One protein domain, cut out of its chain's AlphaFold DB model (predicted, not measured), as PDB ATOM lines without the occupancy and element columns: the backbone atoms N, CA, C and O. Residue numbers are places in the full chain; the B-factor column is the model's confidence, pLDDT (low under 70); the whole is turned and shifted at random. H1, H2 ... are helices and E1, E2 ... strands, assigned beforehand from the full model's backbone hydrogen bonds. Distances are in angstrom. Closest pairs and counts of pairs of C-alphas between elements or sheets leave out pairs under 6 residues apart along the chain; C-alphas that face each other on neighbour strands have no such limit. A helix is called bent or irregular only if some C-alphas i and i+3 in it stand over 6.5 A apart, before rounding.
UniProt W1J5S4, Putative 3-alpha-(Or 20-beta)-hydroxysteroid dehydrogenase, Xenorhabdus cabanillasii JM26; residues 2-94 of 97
ATOM      1  N   HIS A   2     374.135 326.558 221.513       89.50
ATOM      2  CA  HIS A   2     374.840 325.769 220.491       89.50
ATOM      3  C   HIS A   2     376.366 325.792 220.671       89.50
ATOM      4  O   HIS A   2     376.985 324.738 220.711       89.50
ATOM      5  N   GLU A   3     376.956 326.975 220.860       94.06
ATOM      6  CA  GLU A   3     378.404 327.130 221.087       94.06
ATOM      7  C   GLU A   3     378.883 326.398 222.347       94.06
ATOM      8  O   GLU A   3     379.882 325.688 222.311       94.06
ATOM      9  N   VAL A   4     378.131 326.503 223.447       93.25
ATOM     10  CA  VAL A   4     378.429 325.808 224.711       93.25
ATOM     11  C   VAL A   4     378.365 324.293 224.518       93.25
ATOM     12  O   VAL A   4     379.281 323.581 224.920       93.25
ATOM     13  N   ALA A   5     377.312 323.791 223.868       91.31
ATOM     14  CA  ALA A   5     377.164 322.367 223.587       91.31
ATOM     15  C   ALA A   5     378.263 321.849 222.646       91.31
ATOM     16  O   ALA A   5     378.751 320.743 222.851       91.31
ATOM     17  N   ALA A   6     378.684 322.642 221.657       92.62
ATOM     18  CA  ALA A   6     379.787 322.297 220.764       92.62
ATOM     19  C   ALA A   6     381.131 322.251 221.503       92.62
ATOM     20  O   ALA A   6     381.920 321.340 221.280       92.62
ATOM     21  N   TYR A   7     381.373 323.200 222.410       95.62
ATOM     22  CA  TYR A   7     382.618 323.273 223.172       95.62
ATOM     23  C   TYR A   7     382.742 322.149 224.210       95.62
ATOM     24  O   TYR A   7     383.793 321.525 224.327       95.62
ATOM     25  N   TYR A   8     381.673 321.868 224.960       93.88
ATOM     26  CA  TYR A   8     381.693 320.880 226.047       93.88
ATOM     27  C   TYR A   8     381.197 319.486 225.634       93.88
ATOM     28  O   TYR A   8     381.236 318.558 226.440       93.88
ATOM     29  N   GLY A   9     380.672 319.324 224.417       92.62
ATOM     30  CA  GLY A   9     380.068 318.079 223.922       92.62
ATOM     31  C   GLY A   9     378.741 317.696 224.595       92.62
ATOM     32  O   GLY A   9     378.092 316.736 224.184       92.62
ATOM     33  N   ARG A  10     378.319 318.431 225.631       93.06
ATOM     34  CA  ARG A  10     377.093 318.192 226.398       93.06
ATOM     35  C   ARG A  10     376.601 319.488 227.029       93.06
ATOM     36  O   ARG A  10     377.392 320.339 227.426       93.06
ATOM     37  N   LEU A  11     375.284 319.600 227.180       95.25
ATOM     38  CA  LEU A  11     374.633 320.651 227.952       95.25
ATOM     39  C   LEU A  11     373.507 320.027 228.782       95.25
ATOM     40  O   LEU A  11     372.546 319.509 228.226       95.25
ATOM     41  N   ASN A  12     373.650 320.053 230.104       94.31
ATOM     42  CA  ASN A  12     372.728 319.429 231.062       94.31
ATOM     43  C   ASN A  12     372.476 320.304 232.306       94.31
ATOM     44  O   ASN A  12     371.923 319.834 233.296       94.31
ATOM     45  N   CYS A  13     372.900 321.570 232.278       95.19
ATOM     46  CA  CYS A  13     372.663 322.523 233.354       95.19
ATOM     47  C   CYS A  13     372.327 323.900 232.779       95.19
ATOM     48  O   CYS A  13     372.944 324.344 231.810       95.19
ATOM     49  N   LEU A  14     371.357 324.573 233.394       95.94
ATOM     50  CA  LEU A  14     371.019 325.968 233.144       95.94
ATOM     51  C   LEU A  14     370.870 326.692 234.482       95.94
ATOM     52  O   LEU A  14     370.137 326.235 235.356       95.94
ATOM     53  N   VAL A  15     371.514 327.851 234.617       96.75
ATOM     54  CA  VAL A  15     371.365 328.726 235.785       96.75
ATOM     55  C   VAL A  15     370.767 330.060 235.347       96.75
ATOM     56  O   VAL A  15     371.399 330.817 234.611       96.75
ATOM     57  N   ASN A  16     369.554 330.366 235.805       96.62
ATOM     58  CA  ASN A  16     368.883 331.636 235.530       96.62
ATOM     59  C   ASN A  16     369.188 332.643 236.647       96.62
ATOM     60  O   ASN A  16     368.644 332.538 237.750       96.62
ATOM     61  N   LEU A  17     370.043 333.626 236.345       95.88
ATOM     62  CA  LEU A  17     370.433 334.704 237.269       95.88
ATOM     63  C   LEU A  17     369.846 336.076 236.891       95.88
ATOM     64  O   LEU A  17     369.826 336.985 237.718       95.88
ATOM     65  N   ALA A  18     369.367 336.240 235.655       95.19
ATOM     66  CA  ALA A  18     368.849 337.516 235.175       95.19
ATOM     67  C   ALA A  18     367.677 338.004 236.041       95.19
ATOM     68  O   ALA A  18     366.696 337.288 236.259       95.19
ATOM     69  N   ALA A  19     367.790 339.231 236.541       95.69
ATOM     70  CA  ALA A  19     366.743 339.886 237.299       95.69
ATOM     71  C   ALA A  19     366.861 341.406 237.180       95.69
ATOM     72  O   ALA A  19     367.958 341.960 237.145       95.69
ATOM     73  N   THR A  20     365.717 342.073 237.184       96.38
ATOM     74  CA  THR A  20     365.587 343.509 237.383       96.38
ATOM     75  C   THR A  20     364.775 343.794 238.637       96.38
ATOM     76  O   THR A  20     363.900 343.015 239.026       96.38
ATOM     77  N   TYR A  21     365.067 344.935 239.252       94.94
ATOM     78  CA  TYR A  21     364.388 345.445 240.437       94.94
ATOM     79  C   TYR A  21     363.421 346.588 240.116       94.94
ATOM     80  O   TYR A  21     362.943 347.211 241.057       94.94
ATOM     81  N   LEU A  22     363.135 346.839 238.827       95.19
ATOM     82  CA  LEU A  22     362.088 347.765 238.384       95.19
ATOM     83  C   LEU A  22     360.799 347.480 239.158       95.19
ATOM     84  O   LEU A  22     360.208 346.414 238.991       95.19
ATOM     85  N   ASP A  23     360.441 348.395 240.054       95.12
ATOM     86  CA  ASP A  23     359.331 348.264 240.990       95.12
ATOM     87  C   ASP A  23     359.166 349.580 241.753       95.12
ATOM     88  O   ASP A  23     359.716 349.756 242.840       95.12
ATOM     89  N   ASP A  24     358.388 350.498 241.190       95.69
ATOM     90  CA  ASP A  24     357.985 351.731 241.872       95.69
ATOM     91  C   ASP A  24     356.707 351.500 242.712       95.69
ATOM     92  O   ASP A  24     355.951 352.422 243.022       95.69
ATOM     93  N   GLY A  25     356.397 350.241 243.045       94.69
ATOM     94  CA  GLY A  25     355.207 349.874 243.800       94.69
ATOM     95  C   GLY A  25     353.925 350.263 243.071       94.69
ATOM     96  O   GLY A  25     353.745 349.946 241.893       94.69
ATOM     97  N   VAL A  26     353.045 350.977 243.776       95.88
ATOM     98  CA  VAL A  26     351.715 351.383 243.292       95.88
ATOM     99  C   VAL A  26     351.756 352.265 242.039       95.88
ATOM    100  O   VAL A  26     350.807 352.245 241.261       95.88
ATOM    101  N   VAL A  27     352.843 353.015 241.808       97.12
ATOM    102  CA  VAL A  27     352.957 353.890 240.626       97.12
ATOM    103  C   VAL A  27     353.544 353.177 239.405       97.12
ATOM    104  O   VAL A  27     353.636 353.776 238.335       97.12
ATOM    105  N   SER A  28     353.918 351.898 239.530       96.75
ATOM    106  CA  SER A  28     354.483 351.117 238.427       96.75
ATOM    107  C   SER A  28     353.495 351.008 237.263       96.75
ATOM    108  O   SER A  28     352.474 350.321 237.355       96.75
ATOM    109  N   GLY A  29     353.823 351.649 236.142       97.75
ATOM    110  CA  GLY A  29     353.025 351.602 234.918       97.75
ATOM    111  C   GLY A  29     353.100 350.252 234.198       97.75
ATOM    112  O   GLY A  29     354.016 349.455 234.406       97.75
ATOM    113  N   ARG A  30     352.144 350.003 233.294       97.88
ATOM    114  CA  ARG A  30     352.030 348.746 232.530       97.88
ATOM    115  C   ARG A  30     353.330 348.341 231.825       97.88
ATOM    116  O   ARG A  30     353.708 347.176 231.882       97.88
ATOM    117  N   GLU A  31     354.016 349.281 231.185       98.25
ATOM    118  CA  GLU A  31     355.253 348.981 230.452       98.25
ATOM    119  C   GLU A  31     356.396 348.555 231.381       98.25
ATOM    120  O   GLU A  31     357.149 347.633 231.056       98.25
ATOM    121  N   THR A  32     356.481 349.144 232.578       98.06
ATOM    122  CA  THR A  32     357.424 348.718 233.622       98.06
ATOM    123  C   THR A  32     357.129 347.284 234.055       98.06
ATOM    124  O   THR A  32     358.046 346.465 234.126       98.06
ATOM    125  N   TRP A  33     355.846 346.949 234.252       98.06
ATOM    126  CA  TRP A  33     355.415 345.580 234.551       98.06
ATOM    127  C   TRP A  33     355.824 344.592 233.463       98.06
ATOM    128  O   TRP A  33     356.452 343.576 233.760       98.06
ATOM    129  N   LEU A  34     355.499 344.886 232.204       98.44
ATOM    130  CA  LEU A  34     355.818 344.004 231.081       98.44
ATOM    131  C   LEU A  34     357.329 343.827 230.919       98.44
ATOM    132  O   LEU A  34     357.798 342.704 230.750       98.44
ATOM    133  N   THR A  35     358.099 344.906 231.049       98.44
ATOM    134  CA  THR A  35     359.565 344.861 230.987       98.44
ATOM    135  C   THR A  35     360.137 343.971 232.088       98.44
ATOM    136  O   THR A  35     360.934 343.071 231.815       98.44
ATOM    137  N   ALA A  36     359.704 344.167 233.334       98.06
ATOM    138  CA  ALA A  36     360.195 343.380 234.456       98.06
ATOM    139  C   ALA A  36     359.771 341.910 234.380       98.06
ATOM    140  O   ALA A  36     360.585 341.042 234.678       98.06
ATOM    141  N   LEU A  37     358.550 341.597 233.939       98.25
ATOM    142  CA  LEU A  37     358.107 340.214 233.738       98.25
ATOM    143  C   LEU A  37     358.852 339.533 232.582       98.25
ATOM    144  O   LEU A  37     359.233 338.366 232.704       98.25
ATOM    145  N   ASN A  38     359.128 340.261 231.496       98.44
ATOM    146  CA  ASN A  38     359.941 339.752 230.393       98.44
ATOM    147  C   ASN A  38     361.340 339.344 230.875       98.44
ATOM    148  O   ASN A  38     361.820 338.262 230.533       98.44
ATOM    149  N   ILE A  39     361.967 340.172 231.714       98.12
ATOM    150  CA  ILE A  39     363.300 339.903 232.269       98.12
ATOM    151  C   ILE A  39     363.248 338.816 233.349       98.12
ATOM    152  O   ILE A  39     363.997 337.851 233.266       98.12
ATOM    153  N   ASN A  40     362.381 338.944 234.353       97.44
ATOM    154  CA  ASN A  40     362.424 338.114 235.562       97.44
ATOM    155  C   ASN A  40     361.780 336.736 235.385       97.44
ATOM    156  O   ASN A  40     362.089 335.831 236.158       97.44
ATOM    157  N   VAL A  41     360.866 336.579 234.421       97.25
ATOM    158  CA  VAL A  41     360.068 335.355 234.250       97.25
ATOM    159  C   VAL A  41     360.251 334.778 232.853       97.25
ATOM    160  O   VAL A  41     360.724 333.652 232.702       97.25
ATOM    161  N   VAL A  42     359.890 335.543 231.819       97.81
ATOM    162  CA  VAL A  42     359.823 335.015 230.448       97.81
ATOM    163  C   VAL A  42     361.206 334.612 229.945       97.81
ATOM    164  O   VAL A  42     361.328 333.579 229.292       97.81
ATOM    165  N   SER A  43     362.257 335.365 230.284       97.56
ATOM    166  CA  SER A  43     363.633 335.019 229.911       97.56
ATOM    167  C   SER A  43     364.048 333.630 230.418       97.56
ATOM    168  O   SER A  43     364.612 332.851 229.652       97.56
ATOM    169  N   ALA A  44     363.692 333.278 231.659       96.44
ATOM    170  CA  ALA A  44     364.003 331.987 232.266       96.44
ATOM    171  C   ALA A  44     363.240 330.845 231.578       96.44
ATOM    172  O   ALA A  44     363.823 329.808 231.266       96.44
ATOM    173  N   VAL A  45     361.955 331.060 231.267       96.12
ATOM    174  CA  VAL A  45     361.137 330.101 230.503       96.12
ATOM    175  C   VAL A  45     361.713 329.897 229.102       96.12
ATOM    176  O   VAL A  45     361.839 328.766 228.636       96.12
ATOM    177  N   ARG A  46     362.105 330.979 228.423       96.88
ATOM    178  CA  ARG A  46     362.727 330.899 227.095       96.88
ATOM    179  C   ARG A  46     364.065 330.175 227.138       96.88
ATOM    180  O   ARG A  46     364.319 329.337 226.279       96.88
ATOM    181  N   ALA A  47     364.899 330.450 228.137       95.88
ATOM    182  CA  ALA A  47     366.157 329.743 228.319       95.88
ATOM    183  C   ALA A  47     365.924 328.241 228.553       95.88
ATOM    184  O   ALA A  47     366.589 327.428 227.913       95.88
ATOM    185  N   ALA A  48     364.930 327.870 229.368       95.00
ATOM    186  CA  ALA A  48     364.526 326.479 229.574       95.00
ATOM    187  C   ALA A  48     364.098 325.795 228.260       95.00
ATOM    188  O   ALA A  48     364.590 324.716 227.940       95.00
ATOM    189  N   GLN A  49     363.261 326.455 227.450       94.75
ATOM    190  CA  GLN A  49     362.856 325.951 226.127       94.75
ATOM    191  C   GLN A  49     364.057 325.714 225.200       94.75
ATOM    192  O   GLN A  49     364.103 324.712 224.493       94.75
ATOM    193  N   LEU A  50     365.037 326.622 225.209       95.12
ATOM    194  CA  LEU A  50     366.224 326.531 224.356       95.12
ATOM    195  C   LEU A  50     367.180 325.406 224.772       95.12
ATOM    196  O   LEU A  50     367.847 324.837 223.908       95.12
ATOM    197  N   VAL A  51     367.278 325.084 226.068       95.25
ATOM    198  CA  VAL A  51     368.142 323.988 226.553       95.25
ATOM    199  C   VAL A  51     367.449 322.628 226.548       95.25
ATOM    200  O   VAL A  51     368.137 321.613 226.508       95.25
ATOM    201  N   HIS A  52     366.116 322.589 226.536       93.69
ATOM    202  CA  HIS A  52     365.335 321.352 226.564       93.69
ATOM    203  C   HIS A  52     365.789 320.279 225.550       93.69
ATOM    204  O   HIS A  52     366.066 319.161 225.986       93.69
ATOM    205  N   PRO A  53     365.969 320.560 224.238       94.00
ATOM    206  CA  PRO A  53     366.437 319.530 223.302       94.00
ATOM    207  C   PRO A  53     367.825 318.981 223.662       94.00
ATOM    208  O   PRO A  53     368.092 317.796 223.472       94.00
ATOM    209  N   TYR A  54     368.699 319.809 224.239       94.88
ATOM    210  CA  TYR A  54     370.013 319.370 224.703       94.88
ATOM    211  C   TYR A  54     369.923 318.473 225.931       94.88
ATOM    212  O   TYR A  54     370.640 317.478 226.004       94.88
ATOM    213  N   PHE A  55     369.025 318.791 226.866       94.81
ATOM    214  CA  PHE A  55     368.791 317.971 228.053       94.81
ATOM    215  C   PHE A  55     368.248 316.598 227.650       94.81
ATOM    216  O   PHE A  55     368.734 315.590 228.153       94.81
ATOM    217  N   MET A  56     367.333 316.538 226.678       93.75
ATOM    218  CA  MET A  56     366.811 315.272 226.152       93.75
ATOM    219  C   MET A  56     367.917 314.396 225.547       93.75
ATOM    220  O   MET A  56     368.018 313.220 225.884       93.75
ATOM    221  N   ILE A  57     368.797 314.970 224.716       93.25
ATOM    222  CA  ILE A  57     369.954 314.253 224.146       93.25
ATOM    223  C   ILE A  57     370.924 313.805 225.250       93.25
ATOM    224  O   ILE A  57     371.481 312.713 225.197       93.25
ATOM    225  N   ALA A  58     371.116 314.642 226.269       92.62
ATOM    226  CA  ALA A  58     371.982 314.371 227.406       92.62
ATOM    227  C   ALA A  58     371.413 313.338 228.400       92.62
ATOM    228  O   ALA A  58     372.122 313.002 229.354       92.62
ATOM    229  N   GLY A  59     370.175 312.860 228.218       94.31
ATOM    230  CA  GLY A  59     369.489 311.958 229.150       94.31
ATOM    231  C   GLY A  59     368.995 312.636 230.435       94.31
ATOM    232  O   GLY A  59     368.797 311.963 231.441       94.31
ATOM    233  N   GLY A  60     368.850 313.961 230.419       92.62
ATOM    234  CA  GLY A  60     368.374 314.784 231.527       92.62
ATOM    235  C   GLY A  60     369.229 316.031 231.763       92.62
ATOM    236  O   GLY A  60     370.290 316.229 231.164       92.62
ATOM    237  N   GLY A  61     368.769 316.871 232.687       93.00
ATOM    238  CA  GLY A  61     369.498 318.045 233.143       93.00
ATOM    239  C   GLY A  61     368.807 318.744 234.306       93.00
ATOM    240  O   GLY A  61     367.733 318.339 234.740       93.00
ATOM    241  N   ALA A  62     369.442 319.791 234.821       94.94
ATOM    242  CA  ALA A  62     368.925 320.581 235.929       94.94
ATOM    243  C   ALA A  62     368.808 322.056 235.541       94.94
ATOM    244  O   ALA A  62     369.699 322.619 234.901       94.94
ATOM    245  N   ILE A  63     367.718 322.693 235.968       95.50
ATOM    246  CA  ILE A  63     367.553 324.144 235.889       95.50
ATOM    247  C   ILE A  63     367.544 324.703 237.306       95.50
ATOM    248  O   ILE A  63     366.720 324.315 238.129       95.50
ATOM    249  N   VAL A  64     368.444 325.643 237.578       95.62
ATOM    250  CA  VAL A  64     368.502 326.384 238.839       95.62
ATOM    251  C   VAL A  64     368.120 327.830 238.559       95.62
ATOM    252  O   VAL A  64     368.831 328.542 237.855       95.62
ATOM    253  N   SER A  65     367.004 328.286 239.119       95.12
ATOM    254  CA  SER A  65     366.545 329.668 238.955       95.12
ATOM    255  C   SER A  65     366.640 330.432 240.267       95.12
ATOM    256  O   SER A  65     366.139 329.982 241.296       95.12
ATOM    257  N   PHE A  66     367.239 331.619 240.224       93.31
ATOM    258  CA  PHE A  66     367.338 332.490 241.390       93.31
ATOM    259  C   PHE A  66     366.007 333.211 241.634       93.31
ATOM    260  O   PHE A  66     365.671 334.208 240.981       93.31
ATOM    261  N   THR A  67     365.240 332.703 242.599       89.19
ATOM    262  CA  THR A  67     364.013 333.338 243.098       89.19
ATOM    263  C   THR A  67     364.363 334.416 244.141       89.19
ATOM    264  O   THR A  67     365.321 335.168 243.958       89.19
ATOM    265  N   SER A  68     363.567 334.591 245.195       89.88
ATOM    266  CA  SER A  68     363.833 335.546 246.276       89.88
ATOM    267  C   SER A  68     362.961 335.212 247.481       89.88
ATOM    268  O   SER A  68     361.861 334.726 247.284       89.88
ATOM    269  N   ILE A  69     363.349 335.589 248.703       91.12
ATOM    270  CA  ILE A  69     362.421 335.605 249.857       91.12
ATOM    271  C   ILE A  69     361.156 336.423 249.530       91.12
ATOM    272  O   ILE A  69     360.057 336.093 249.975       91.12
ATOM    273  N   SER A  70     361.295 337.440 248.670       85.06
ATOM    274  CA  SER A  70     360.176 338.235 248.155       85.06
ATOM    275  C   SER A  70     359.139 337.426 247.364       85.06
ATOM    276  O   SER A  70     358.039 337.924 247.163       85.06
ATOM    277  N   SER A  71     359.446 336.195 246.927       84.31
ATOM    278  CA  SER A  71     358.454 335.304 246.309       84.31
ATOM    279  C   SER A  71     357.388 334.834 247.296       84.31
ATOM    280  O   SER A  71     356.289 334.496 246.876       84.31
ATOM    281  N   SER A  72     357.726 334.786 248.587       87.69
ATOM    282  CA  SER A  72     356.851 334.272 249.646       87.69
ATOM    283  C   SER A  72     356.402 335.369 250.610       87.69
ATOM    284  O   SER A  72     355.332 335.264 251.200       87.69
ATOM    285  N   VAL A  73     357.199 336.431 250.766       88.69
ATOM    286  CA  VAL A  73     356.893 337.569 251.642       88.69
ATOM    287  C   VAL A  73     357.098 338.870 250.873       88.69
ATOM    288  O   VAL A  73     358.229 339.319 250.681       88.69
ATOM    289  N   ALA A  74     356.004 339.486 250.427       84.62
ATOM    290  CA  ALA A  74     356.063 340.775 249.746       84.62
ATOM    291  C   ALA A  74     356.524 341.878 250.714       84.62
ATOM    292  O   ALA A  74     356.007 342.012 251.822       84.62
ATOM    293  N   GLN A  75     357.511 342.667 250.291       87.12
ATOM    294  CA  GLN A  75     358.007 343.812 251.055       87.12
ATOM    295  C   GLN A  75     357.077 345.016 250.865       87.12
ATOM    296  O   GLN A  75     356.579 345.251 249.763       87.12
ATOM    297  N   THR A  76     356.877 345.812 251.917       87.06
ATOM    298  CA  THR A  76     356.078 347.044 251.846       87.06
ATOM    299  C   THR A  76     356.590 347.965 250.739       87.06
ATOM    300  O   THR A  76     357.789 348.206 250.627       87.06
ATOM    301  N   GLY A  77     355.675 348.481 249.915       89.31
ATOM    302  CA  GLY A  77     356.002 349.380 248.805       89.31
ATOM    303  C   GLY A  77     356.473 348.683 247.526       89.31
ATOM    304  O   GLY A  77     356.657 349.360 246.524       89.31
ATOM    305  N   ARG A  78     356.613 347.351 247.521       91.62
ATOM    306  CA  ARG A  78     357.046 346.571 246.353       91.62
ATOM    307  C   ARG A  78     355.918 345.696 245.842       91.62
ATOM    308  O   ARG A  78     355.371 344.891 246.590       91.62
ATOM    309  N   TRP A  79     355.540 345.885 244.587       94.44
ATOM    310  CA  TRP A  79     354.404 345.186 243.985       94.44
ATOM    311  C   TRP A  79     354.893 344.260 242.876       94.44
ATOM    312  O   TRP A  79     354.583 343.069 242.859       94.44
ATOM    313  N   LEU A  80     355.710 344.801 241.976       95.69
ATOM    314  CA  LEU A  80     356.123 344.130 240.751       95.69
ATOM    315  C   LEU A  80     357.190 343.061 240.996       95.69
ATOM    316  O   LEU A  80     357.064 341.922 240.539       95.69
ATOM    317  N   TYR A  81     358.233 343.392 241.751       95.75
ATOM    318  CA  TYR A  81     359.321 342.464 242.016       95.75
ATOM    319  C   TYR A  81     358.867 341.197 242.761       95.75
ATOM    320  O   TYR A  81     359.128 340.107 242.235       95.75
ATOM    321  N   PRO A  82     358.163 341.273 243.915       96.12
ATOM    322  CA  PRO A  82     357.678 340.076 244.603       96.12
ATOM    323  C   PRO A  82     356.737 339.245 243.725       96.12
ATOM    324  O   PRO A  82     356.913 338.030 243.649       96.12
ATOM    325  N   ALA A  83     355.826 339.877 242.973       96.50
ATOM    326  CA  ALA A  83     354.943 339.174 242.040       96.50
ATOM    327  C   ALA A  83     355.727 338.410 240.959       96.50
ATOM    328  O   ALA A  83     355.454 337.237 240.687       96.50
ATOM    329  N   SER A  84     356.754 339.039 240.378       97.00
ATOM    330  CA  SER A  84     357.606 338.400 239.370       97.00
ATOM    331  C   SER A  84     358.377 337.201 239.937       97.00
ATOM    332  O   SER A  84     358.489 336.165 239.283       97.00
ATOM    333  N   LYS A  85     358.856 337.290 241.187       96.19
ATOM    334  CA  LYS A  85     359.601 336.209 241.846       96.19
ATOM    335  C   LYS A  85     358.695 335.080 242.333       96.19
ATOM    336  O   LYS A  85     359.103 333.926 242.240       96.19
ATOM    337  N   ALA A  86     357.478 335.383 242.783       96.06
ATOM    338  CA  ALA A  86     356.444 334.386 243.063       96.06
ATOM    339  C   ALA A  86     356.069 333.612 241.793       96.06
ATOM    340  O   ALA A  86     356.006 332.385 241.802       96.06
ATOM    341  N   THR A  87     355.920 334.320 240.671       96.50
ATOM    342  CA  THR A  87     355.662 333.692 239.369       96.50
ATOM    343  C   THR A  87     356.813 332.773 238.959       96.50
ATOM    344  O   THR A  87     356.575 331.623 238.602       96.50
ATOM    345  N   LEU A  88     358.067 333.239 239.055       96.06
ATOM    346  CA  LEU A  88     359.239 332.419 238.734       96.06
ATOM    347  C   LEU A  88     359.348 331.180 239.634       96.06
ATOM    348  O   LEU A  88     359.661 330.103 239.138       96.06
ATOM    349  N   LEU A  89     359.062 331.308 240.936       95.25
ATOM    350  CA  LEU A  89     359.014 330.161 241.846       95.25
ATOM    351  C   LEU A  89     358.009 329.114 241.353       95.25
ATOM    352  O   LEU A  89     358.314 327.925 241.343       95.25
ATOM    353  N   GLN A  90     356.846 329.557 240.884       94.69
ATOM    354  CA  GLN A  90     355.824 328.640 240.402       94.69
ATOM    355  C   GLN A  90     356.149 328.009 239.051       94.69
ATOM    356  O   GLN A  90     355.789 326.857 238.826       94.69
ATOM    357  N   VAL A  91     356.918 328.695 238.205       92.88
ATOM    358  CA  VAL A  91     357.514 328.095 237.003       92.88
ATOM    359  C   VAL A  91     358.469 326.954 237.368       92.88
ATOM    360  O   VAL A  91     358.442 325.922 236.707       92.88
ATOM    361  N   CYS A  92     359.272 327.091 238.429       88.75
ATOM    362  CA  CYS A  92     360.187 326.027 238.866       88.75
ATOM    363  C   CYS A  92     359.468 324.752 239.337       88.75
ATOM    364  O   CYS A  92     360.066 323.683 239.311       88.75
ATOM    365  N   ASN A  93     358.204 324.858 239.753       87.50
ATOM    366  CA  ASN A  93     357.392 323.723 240.202       87.50
ATOM    367  C   ASN A  93     356.718 322.967 239.044       87.50
ATOM    368  O   ASN A  93     356.016 321.980 239.270       87.50
ATOM    369  N   LEU A  94     356.880 323.433 237.804       78.50
ATOM    370  CA  LEU A  94     356.334 322.755 236.642       78.50
ATOM    371  C   LEU A  94     357.193 321.524 236.306       78.50
ATOM    372  O   LEU A  94     358.338 321.652 235.881       78.50
TER     373      LEU A  94
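AT A GLANCE: This is residues 2 to 94 of the 97 residues of the protein "Putative 3-alpha-(Or 20-beta)-hydroxysteroid dehydrogenase" of Xenorhabdus cabanillasii JM26 (UniProt W1J5S4). One long helix, H2, runs along most of the length of a loose, narrow domain, with a small parallel sheet of two strands, E1 and E2, packed against its residues 40 to 55 and a shorter helix, H3, packed side by side with its residues 33 to 45. The short helix H1 sits at one end, and two long links, residues 17 to 29 and 66 to 79, extend towards the other. The printed part has 93 residues, with the order H1 E1 H2 E2 H3, and is mostly helix. It is loose, with a radius of gyration of the C-alphas of 15.3 A, and spans 47 by 24 by 17 A, only just a rod.

HOW THE PARTS SIT: H1, residues 2 to 8, is close to but not clearly touching H2, residues 30 to 57; the closest C-alphas, of Ala 5 and Tyr 54, are 7.8 A apart. E1, residues 13 to 16, is parallel to E2, residues 62 to 65, at 10 degrees, with N 16 and O 64 2.8 A apart and N 64 and O 14 2.9 A apart, both within hydrogen-bond range. E1, H2 and E2 form a strand-helix-strand unit, two parallel neighbour strands with a helix between them in the chain, and its crossover is right-handed. The closest C-alphas of E1 and H2, of Asn 16 and Ala 44, are 5.9 A apart. H2 is irregular, with C-alphas 50 and 53 7.1 A apart, and has a kink of 35 degrees near residue 51. H3, residues 80 to 92, touches H2 at residues 33 to 45 alone, at a shallow tilt of 18 degrees, the same way; the closest C-alphas, of Val 41 and Leu 88, are 5.4 A apart. H3 is apart from H1 and E1. Every O i to N i+4 pair is within hydrogen-bond range in H1 and H3, and 19 of 24 are in H2.

IN THESE COORDINATES: H1 begins at C-alpha 2 (374.840, 325.769, 220.491) and is 10.1 A long; E1 is 10.1 A long. H2, 39.8 A, begins at C-alpha 30 (352.030, 348.746, 232.530). E2 is 9.9 A long, and H3, 18.6 A, ends at C-alpha 92 (360.187, 326.027, 238.866).

THE WHOLE: The two C-alphas farthest apart, of Gly 9 and Val 27, are 47.9 A apart. The printed part has no cut; the links E1 to H2 and E2 to H3 are long, and the other two are tight. Mean pLDDT of the printed part is 94.2, and no printed residue is under 70.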